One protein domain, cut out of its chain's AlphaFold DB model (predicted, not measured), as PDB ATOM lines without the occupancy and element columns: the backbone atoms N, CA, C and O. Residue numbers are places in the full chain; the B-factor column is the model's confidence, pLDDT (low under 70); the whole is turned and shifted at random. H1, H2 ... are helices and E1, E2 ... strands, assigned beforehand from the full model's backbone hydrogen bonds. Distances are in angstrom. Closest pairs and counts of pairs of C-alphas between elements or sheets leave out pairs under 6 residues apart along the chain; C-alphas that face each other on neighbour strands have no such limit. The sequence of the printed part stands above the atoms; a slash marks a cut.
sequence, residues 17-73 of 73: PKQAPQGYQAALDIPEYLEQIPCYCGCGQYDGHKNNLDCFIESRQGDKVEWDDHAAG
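Overview. This is residues 17 to 73 of the 73 residues of an uncharacterized protein of Actinobacteria bacterium (UniProt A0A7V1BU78). A short two-stranded hairpin, E1 and E2, and a helix, H1, sit at one end of the domain, and a wide loop, residues 35 to 56, swings out to the other end and comes back into E1. The short helix H2 follows H1 and leads into that loop. The printed part has 57 residues, with two named helices and two named strands in the order H1, H2, E1, E2; the sheet, E1 - E2, is antiparallel. The class is mixed, helices and strands, with under half of the residues, 23, in named elements. The whole is compact, with a radius of gyration of the C-alphas of 10.6 A and spans of 28 by 26 by 18 A.

Along the chain. E1 is residues 57 to 61, 10.9 A long, and E2 is residues 64 to 67, ending at C-alpha 67 (-16.116, 1.185, -0.637). H1 is residues 20 to 29, 14.3 A long, from C-alpha 20 at (-9.097, -1.518, -10.198). H2 is residues 31 to 34.

Arrangement. E1 and E2 form a hairpin, antiparallel at 171 degrees, with N 66 and O 59 at 2.8 A and N 61 and O 64 at 2.9 A, within hydrogen-bond range. The closest C-alphas of H1 and E1, those of Ala 27 and Ile 57, are 7.2 A apart. H1 and E2 are apart. H1 and H2 are close but not clearly touching; their closest C-alphas, of Ala 27 and Leu 34, are 7.1 A apart. H2 and E2 are apart. In H1, 5 of 6 O i to N i+4 pairs are within hydrogen-bond range; H2 is too short for such a pair.

Size, cuts and confidence. The C-alphas farthest apart, of Gly 42 and Asp 63, are 29.3 A apart. The printed part has no cut. The link from H2 to E1 is long, 22 residues. Residues 44 to 46 have pLDDT under 70.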
ATOM      1  N   PRO A  17      -5.305  -5.290  -9.028       94.44
ATOM      2  CA  PRO A  17      -5.427  -5.366 -10.472       94.44
ATOM      3  C   PRO A  17      -5.233  -3.986 -11.106       94.44
ATOM      4  O   PRO A  17      -5.765  -2.984 -10.635       94.44
ATOM      5  N   LYS A  18      -4.521  -3.919 -12.236       94.50
ATOM      6  CA  LYS A  18      -4.237  -2.640 -12.922       94.50
ATOM      7  C   LYS A  18      -5.499  -1.874 -13.331       94.50
ATOM      8  O   LYS A  18      -5.420  -0.679 -13.598       94.50
ATOM      9  N   GLN A  19      -6.615  -2.588 -13.447       94.12
ATOM     10  CA  GLN A  19      -7.926  -2.082 -13.831       94.12
ATOM     11  C   GLN A  19      -8.785  -1.646 -12.633       94.12
ATOM     12  O   GLN A  19      -9.888  -1.144 -12.852       94.12
ATOM     13  N   ALA A  20      -8.321  -1.840 -11.392       95.00
ATOM     14  CA  ALA A  20      -9.097  -1.518 -10.198       95.00
ATOM     15  C   ALA A  20      -9.574  -0.052 -10.196       95.00
ATOM     16  O   ALA A  20     -10.786   0.145 -10.093       95.00
ATOM     17  N   PRO A  21      -8.732   0.978 -10.447       95.12
ATOM     18  CA  PRO A  21      -9.204   2.365 -10.454       95.12
ATOM     19  C   PRO A  21     -10.344   2.620 -11.448       95.12
ATOM     20  O   PRO A  21     -11.284   3.348 -11.147       95.12
ATOM     21  N   GLN A  22     -10.288   2.006 -12.632       95.69
ATOM     22  CA  GLN A  22     -11.326   2.148 -13.652       95.69
ATOM     23  C   GLN A  22     -12.627   1.452 -13.237       95.69
ATOM     24  O   GLN A  22     -13.701   1.958 -13.548       95.69
ATOM     25  N   GLY A  23     -12.538   0.324 -12.531       94.94
ATOM     26  CA  GLY A  23     -13.698  -0.360 -11.961       94.94
ATOM     27  C   GLY A  23     -14.400   0.486 -10.896       94.94
ATOM     28  O   GLY A  23     -15.599   0.736 -11.010       94.94
ATOM     29  N   TYR A  24     -13.645   1.022  -9.930       95.56
ATOM     30  CA  TYR A  24     -14.195   1.914  -8.899       95.56
ATOM     31  C   TYR A  24     -14.785   3.198  -9.493       95.56
ATOM     32  O   TYR A  24     -15.837   3.654  -9.049       95.56
ATOM     33  N   GLN A  25     -14.172   3.755 -10.542       95.50
ATOM     34  CA  GLN A  25     -14.756   4.890 -11.256       95.50
ATOM     35  C   GLN A  25     -16.072   4.513 -11.956       95.50
ATOM     36  O   GLN A  25     -17.050   5.250 -11.864       95.50
ATOM     37  N   ALA A  26     -16.136   3.349 -12.610       95.06
ATOM     38  CA  ALA A  26     -17.360   2.880 -13.257       95.06
ATOM     39  C   ALA A  26     -18.512   2.680 -12.254       95.06
ATOM     40  O   ALA A  26     -19.663   2.959 -12.591       95.06
ATOM     41  N   ALA A  27     -18.208   2.273 -11.017       94.75
ATOM     42  CA  ALA A  27     -19.185   2.176  -9.931       94.75
ATOM     43  C   ALA A  27     -19.841   3.525  -9.578       94.75
ATOM     44  O   ALA A  27     -21.003   3.558  -9.168       94.75
ATOM     45  N   LEU A  28     -19.141   4.645  -9.787       93.44
ATOM     46  CA  LEU A  28     -19.709   5.990  -9.643       93.44
ATOM     47  C   LEU A  28     -20.450   6.453 -10.897       93.44
ATOM     48  O   LEU A  28     -21.515   7.064 -10.783       93.44
ATOM     49  N   ASP A  29     -19.877   6.183 -12.069       94.50
ATOM     50  CA  ASP A  29     -20.339   6.744 -13.339       94.50
ATOM     51  C   ASP A  29     -21.607   6.055 -13.863       94.50
ATOM     52  O   ASP A  29     -22.472   6.715 -14.442       94.50
ATOM     53  N   ILE A  30     -21.723   4.733 -13.682       95.25
ATOM     54  CA  ILE A  30     -22.806   3.904 -14.243       95.25
ATOM     55  C   ILE A  30     -23.392   2.878 -13.244       95.25
ATOM     56  O   ILE A  30     -23.566   1.708 -13.604       95.25
ATOM     57  N   PRO A  31     -23.749   3.274 -12.004       94.25
ATOM     58  CA  PRO A  31     -24.199   2.343 -10.964       94.25
ATOM     59  C   PRO A  31     -25.422   1.519 -11.383       94.25
ATOM     60  O   PRO A  31     -25.401   0.298 -11.269       94.25
ATOM     61  N   GLU A  32     -26.442   2.150 -11.977       95.50
ATOM     62  CA  GLU A  32     -27.679   1.464 -12.396       95.50
ATOM     63  C   GLU A  32     -27.449   0.387 -13.469       95.50
ATOM     64  O   GLU A  32     -28.242  -0.543 -13.618       95.50
ATOM     65  N   TYR A  33     -26.373   0.513 -14.252       96.62
ATOM     66  CA  TYR A  33     -26.009  -0.498 -15.239       96.62
ATOM     67  C   TYR A  33     -25.296  -1.679 -14.577       96.62
ATOM     68  O   TYR A  33     -25.580  -2.831 -14.902       96.62
ATOM     69  N   LEU A  34     -24.404  -1.407 -13.623       94.88
ATOM     70  CA  LEU A  34     -23.695  -2.447 -12.876       94.88
ATOM     71  C   LEU A  34     -24.638  -3.251 -11.971       94.88
ATOM     72  O   LEU A  34     -24.448  -4.459 -11.842       94.88
ATOM     73  N   GLU A  35     -25.701  -2.633 -11.447       95.06
ATOM     74  CA  GLU A  35     -26.754  -3.330 -10.689       95.06
ATOM     75  C   GLU A  35     -27.502  -4.391 -11.509       95.06
ATOM     76  O   GLU A  35     -28.005  -5.374 -10.961       95.06
ATOM     77  N   GLN A  36     -27.570  -4.215 -12.831       95.38
ATOM     78  CA  GLN A  36     -28.244  -5.147 -13.739       95.38
ATOM     79  C   GLN A  36     -27.357  -6.320 -14.160       95.38
ATOM     80  O   GLN A  36     -27.853  -7.277 -14.761       95.38
ATOM     81  N   ILE A  37     -26.055  -6.260 -13.875       92.88
ATOM     82  CA  ILE A  37     -25.106  -7.307 -14.244       92.88
ATOM     83  C   ILE A  37     -24.916  -8.228 -13.038       92.88
ATOM     84  O   ILE A  37     -24.418  -7.774 -12.007       92.88
ATOM     85  N   PRO A  38     -25.275  -9.520 -13.137       88.88
ATOM     86  CA  PRO A  38     -25.044 -10.456 -12.048       88.88
ATOM     87  C   PRO A  38     -23.550 -10.609 -11.760       88.88
ATOM     88  O   PRO A  38     -22.739 -10.674 -12.685       88.88
ATOM     89  N   CYS A  39     -23.203 -10.737 -10.481       85.75
ATOM     90  CA  CYS A  39     -21.841 -11.067 -10.085       85.75
ATOM     91  C   CYS A  39     -21.554 -12.550 -10.371       85.75
ATOM     92  O   CYS A  39     -22.311 -13.438  -9.971       85.75
ATOM     93  N   TYR A  40     -20.439 -12.822 -11.052       83.38
ATOM     94  CA  TYR A  40     -20.007 -14.179 -11.411       83.38
ATOM     95  C   TYR A  40     -18.723 -14.623 -10.698       83.38
ATOM     96  O   TYR A  40     -18.145 -15.647 -11.058       83.38
ATOM     97  N   CYS A  41     -18.291 -13.895  -9.664       80.81
ATOM     98  CA  CYS A  41     -17.104 -14.228  -8.870       80.81
ATOM     99  C   CYS A  41     -17.289 -15.493  -8.011       80.81
ATOM    100  O   CYS A  41     -16.322 -16.050  -7.503       80.81
ATOM    101  N   GLY A  42     -18.532 -15.959  -7.840       77.31
ATOM    102  CA  GLY A  42     -18.869 -17.109  -6.994       77.31
ATOM    103  C   GLY A  42     -18.952 -16.786  -5.495       77.31
ATOM    104  O   GLY A  42     -19.328 -17.660  -4.718       77.31
ATOM    105  N   CYS A  43     -18.673 -15.540  -5.092       72.94
ATOM    106  CA  CYS A  43     -18.754 -15.055  -3.709       72.94
ATOM    107  C   CYS A  43     -20.178 -14.704  -3.244       72.94
ATOM    108  O   CYS A  43     -20.402 -14.579  -2.045       72.94
ATOM    109  N   GLY A  44     -21.162 -14.600  -4.147       66.50
ATOM    110  CA  GLY A  44     -22.507 -14.096  -3.815       66.50
ATOM    111  C   GLY A  44     -23.262 -14.877  -2.725       66.50
ATOM    112  O   GLY A  44     -24.176 -14.348  -2.105       66.50
ATOM    113  N   GLN A  45     -22.867 -16.122  -2.442       63.94
ATOM    114  CA  GLN A  45     -23.429 -16.936  -1.352       63.94
ATOM    115  C   GLN A  45     -22.780 -16.663   0.020       63.94
ATOM    116  O   GLN A  45     -23.305 -17.123   1.033       63.94
ATOM    117  N   TYR A  46     -21.643 -15.965   0.051       65.69
ATOM    118  CA  TYR A  46     -20.792 -15.778   1.228       65.69
ATOM    119  C   TYR A  46     -20.758 -14.321   1.701       65.69
ATOM    120  O   TYR A  46     -20.910 -14.092   2.897       65.69
ATOM    121  N   ASP A  47     -20.661 -13.364   0.773       70.06
ATOM    122  CA  ASP A  47     -20.492 -11.933   1.093       70.06
ATOM    123  C   ASP A  47     -21.762 -11.099   0.851       70.06
ATOM    124  O   ASP A  47     -21.806  -9.906   1.116       70.06
ATOM    125  N   GLY A  48     -22.843 -11.716   0.361       76.75
ATOM    126  CA  GLY A  48     -24.124 -11.028   0.166       76.75
ATOM    127  C   GLY A  48     -24.186 -10.093  -1.051       76.75
ATOM    128  O   GLY A  48     -25.231  -9.473  -1.260       76.75
ATOM    129  N   HIS A  49     -23.129 -10.042  -1.874       86.31
ATOM    130  CA  HIS A  49     -23.117  -9.370  -3.178       86.31
ATOM    131  C   HIS A  49     -24.151  -9.990  -4.130       86.31
ATOM    132  O   HIS A  49     -24.185 -11.204  -4.352       86.31
ATOM    133  N   LYS A  50     -24.993  -9.149  -4.720       87.38
ATOM    134  CA  LYS A  50     -26.112  -9.507  -5.602       87.38
ATOM    135  C   LYS A  50     -25.798  -9.218  -7.065       87.38
ATOM    136  O   LYS A  50     -26.307  -9.914  -7.945       87.38
ATOM    137  N   ASN A  51     -24.990  -8.199  -7.335       92.19
ATOM    138  CA  ASN A  51     -24.662  -7.730  -8.679       92.19
ATOM    139  C   ASN A  51     -23.224  -7.178  -8.738       92.19
ATOM    140  O   ASN A  51     -22.509  -7.175  -7.739       92.19
ATOM    141  N   ASN A  52     -22.780  -6.743  -9.916       92.62
ATOM    142  CA  ASN A  52     -21.424  -6.231 -10.113       92.62
ATOM    143  C   ASN A  52     -21.145  -4.904  -9.396       92.62
ATOM    144  O   ASN A  52     -19.973  -4.583  -9.213       92.62
ATOM    145  N   LEU A  53     -22.162  -4.114  -9.032       94.50
ATOM    146  CA  LEU A  53     -21.949  -2.879  -8.270       94.50
ATOM    147  C   LEU A  53     -21.429  -3.193  -6.865       94.50
ATOM    148  O   LEU A  53     -20.521  -2.515  -6.384       94.50
ATOM    149  N   ASP A  54     -21.953  -4.260  -6.263       92.06
ATOM    150  CA  ASP A  54     -21.614  -4.676  -4.902       92.06
ATOM    151  C   ASP A  54     -20.130  -5.073  -4.766       92.06
ATOM    152  O   ASP A  54     -19.570  -4.981  -3.687       92.06
ATOM    153  N   CYS A  55     -19.439  -5.413  -5.866       91.00
ATOM    154  CA  CYS A  55     -17.992  -5.662  -5.847       91.00
ATOM    155  C   CYS A  55     -17.144  -4.412  -5.549       91.00
ATOM    156  O   CYS A  55     -15.948  -4.533  -5.287       91.00
ATOM    157  N   PHE A  56     -17.729  -3.220  -5.678       93.94
ATOM    158  CA  PHE A  56     -17.028  -1.945  -5.523       93.94
ATOM    159  C   PHE A  56     -17.604  -1.102  -4.386       93.94
ATOM    160  O   PHE A  56     -16.856  -0.372  -3.737       93.94
ATOM    161  N   ILE A  57     -18.920  -1.149  -4.166       93.69
ATOM    162  CA  ILE A  57     -19.627  -0.296  -3.207       93.69
ATOM    163  C   ILE A  57     -20.380  -1.175  -2.211       93.69
ATOM    164  O   ILE A  57     -21.365  -1.811  -2.572       93.69
ATOM    165  N   GLU A  58     -19.961  -1.121  -0.950       91.81
ATOM    166  CA  GLU A  58     -20.654  -1.760   0.175       91.81
ATOM    167  C   GLU A  58     -21.967  -1.021   0.475       91.81
ATOM    168  O   GLU A  58     -23.030  -1.615   0.668       91.81
ATOM    169  N   SER A  59     -21.916   0.317   0.506       90.50
ATOM    170  CA  SER A  59     -23.099   1.140   0.748       90.50
ATOM    171  C   SER A  59     -22.979   2.545   0.153       90.50
ATOM    172  O   SER A  59     -21.891   3.102  -0.014       90.50
ATOM    173  N   ARG A  60     -24.124   3.159  -0.171       88.62
ATOM    174  CA  ARG A  60     -24.187   4.546  -0.649       88.62
ATOM    175  C   ARG A  60     -25.354   5.301  -0.029       88.62
ATOM    176  O   ARG A  60     -26.500   4.863  -0.091       88.62
ATOM    177  N   GLN A  61     -25.067   6.477   0.527       87.44
ATOM    178  CA  GLN A  61     -26.058   7.392   1.098       87.44
ATOM    179  C   GLN A  61     -25.816   8.811   0.574       87.44
ATOM    180  O   GLN A  61     -24.990   9.563   1.099       87.44
ATOM    181  N   GLY A  62     -26.541   9.172  -0.487       84.12
ATOM    182  CA  GLY A  62     -26.302  10.410  -1.228       84.12
ATOM    183  C   GLY A  62     -24.907  10.405  -1.858       84.12
ATOM    184  O   GLY A  62     -24.576   9.507  -2.637       84.12
ATOM    185  N   ASP A  63     -24.091  11.389  -1.484       82.12
ATOM    186  CA  ASP A  63     -22.707  11.528  -1.955       82.12
ATOM    187  C   ASP A  63     -21.697  10.747  -1.102       82.12
ATOM    188  O   ASP A  63     -20.515  10.723  -1.422       82.12
ATOM    189  N   LYS A  64     -22.127  10.111  -0.005       87.56
ATOM    190  CA  LYS A  64     -21.248   9.256   0.801       87.56
ATOM    191  C   LYS A  64     -21.249   7.846   0.234       87.56
ATOM    192  O   LYS A  64     -22.314   7.239   0.120       87.56
ATOM    193  N   VAL A  65     -20.059   7.348  -0.079       92.44
ATOM    194  CA  VAL A  65     -19.826   5.998  -0.590       92.44
ATOM    195  C   VAL A  65     -18.927   5.268   0.398       92.44
ATOM    196  O   VAL A  65     -17.860   5.772   0.754       92.44
ATOM    197  N   GLU A  66     -19.378   4.107   0.854       93.31
ATOM    198  CA  GLU A  66     -18.554   3.126   1.549       93.31
ATOM    199  C   GLU A  66     -18.076   2.113   0.510       93.31
ATOM    200  O   GLU A  66     -18.876   1.513  -0.209       93.31
ATOM    201  N   TRP A  67     -16.757   1.997   0.387       93.88
ATOM    202  CA  TRP A  67     -16.116   1.185  -0.637       93.88
ATOM    203  C   TRP A  67     -15.863  -0.231  -0.135       93.88
ATOM    204  O   TRP A  67     -15.414  -0.407   0.996       93.88
ATOM    205  N   ASP A  68     -16.080  -1.199  -1.015       92.31
ATOM    206  CA  ASP A  68     -15.664  -2.586  -0.834       92.31
ATOM    207  C   ASP A  68     -14.265  -2.766  -1.460       92.31
ATOM    208  O   ASP A  68     -14.015  -2.281  -2.569       92.31
ATOM    209  N   ASP A  69     -13.320  -3.393  -0.758       91.31
ATOM    210  CA  ASP A  69     -11.953  -3.628  -1.245       91.31
ATOM    211  C   ASP A  69     -11.811  -4.899  -2.095       91.31
ATOM    212  O   ASP A  69     -10.780  -5.084  -2.742       91.31
ATOM    213  N   HIS A  70     -12.858  -5.716  -2.204       87.31
ATOM    214  CA  HIS A  70     -12.865  -6.986  -2.932       87.31
ATOM    215  C   HIS A  70     -12.404  -6.851  -4.392       87.31
ATOM    216  O   HIS A  70     -11.657  -7.693  -4.895       87.31
ATOM    217  N   ALA A  71     -12.798  -5.784  -5.101       84.94
ATOM    218  CA  ALA A  71     -12.345  -5.546  -6.478       84.94
ATOM    219  C   ALA A  71     -10.872  -5.097  -6.591       84.94
ATOM    220  O   ALA A  71     -10.306  -5.108  -7.692       84.94
ATOM    221  N   ALA A  72     -10.239  -4.717  -5.479       88.62
ATOM    222  CA  ALA A  72      -8.815  -4.413  -5.388       88.62
ATOM    223  C   ALA A  72      -7.950  -5.623  -4.984       88.62
ATOM    224  O   ALA A  72      -6.726  -5.522  -5.090       88.62
ATOM    225  N   GLY A  73      -8.551  -6.768  -4.644       81.12
ATOM    226  CA  GLY A  73      -7.870  -8.062  -4.507       81.12
ATOM    227  C   GLY A  73      -7.983  -8.724  -3.144       81.12
ATOM    228  O   GLY A  73      -8.042  -8.006  -2.128       81.12
TER     229      GLY A  73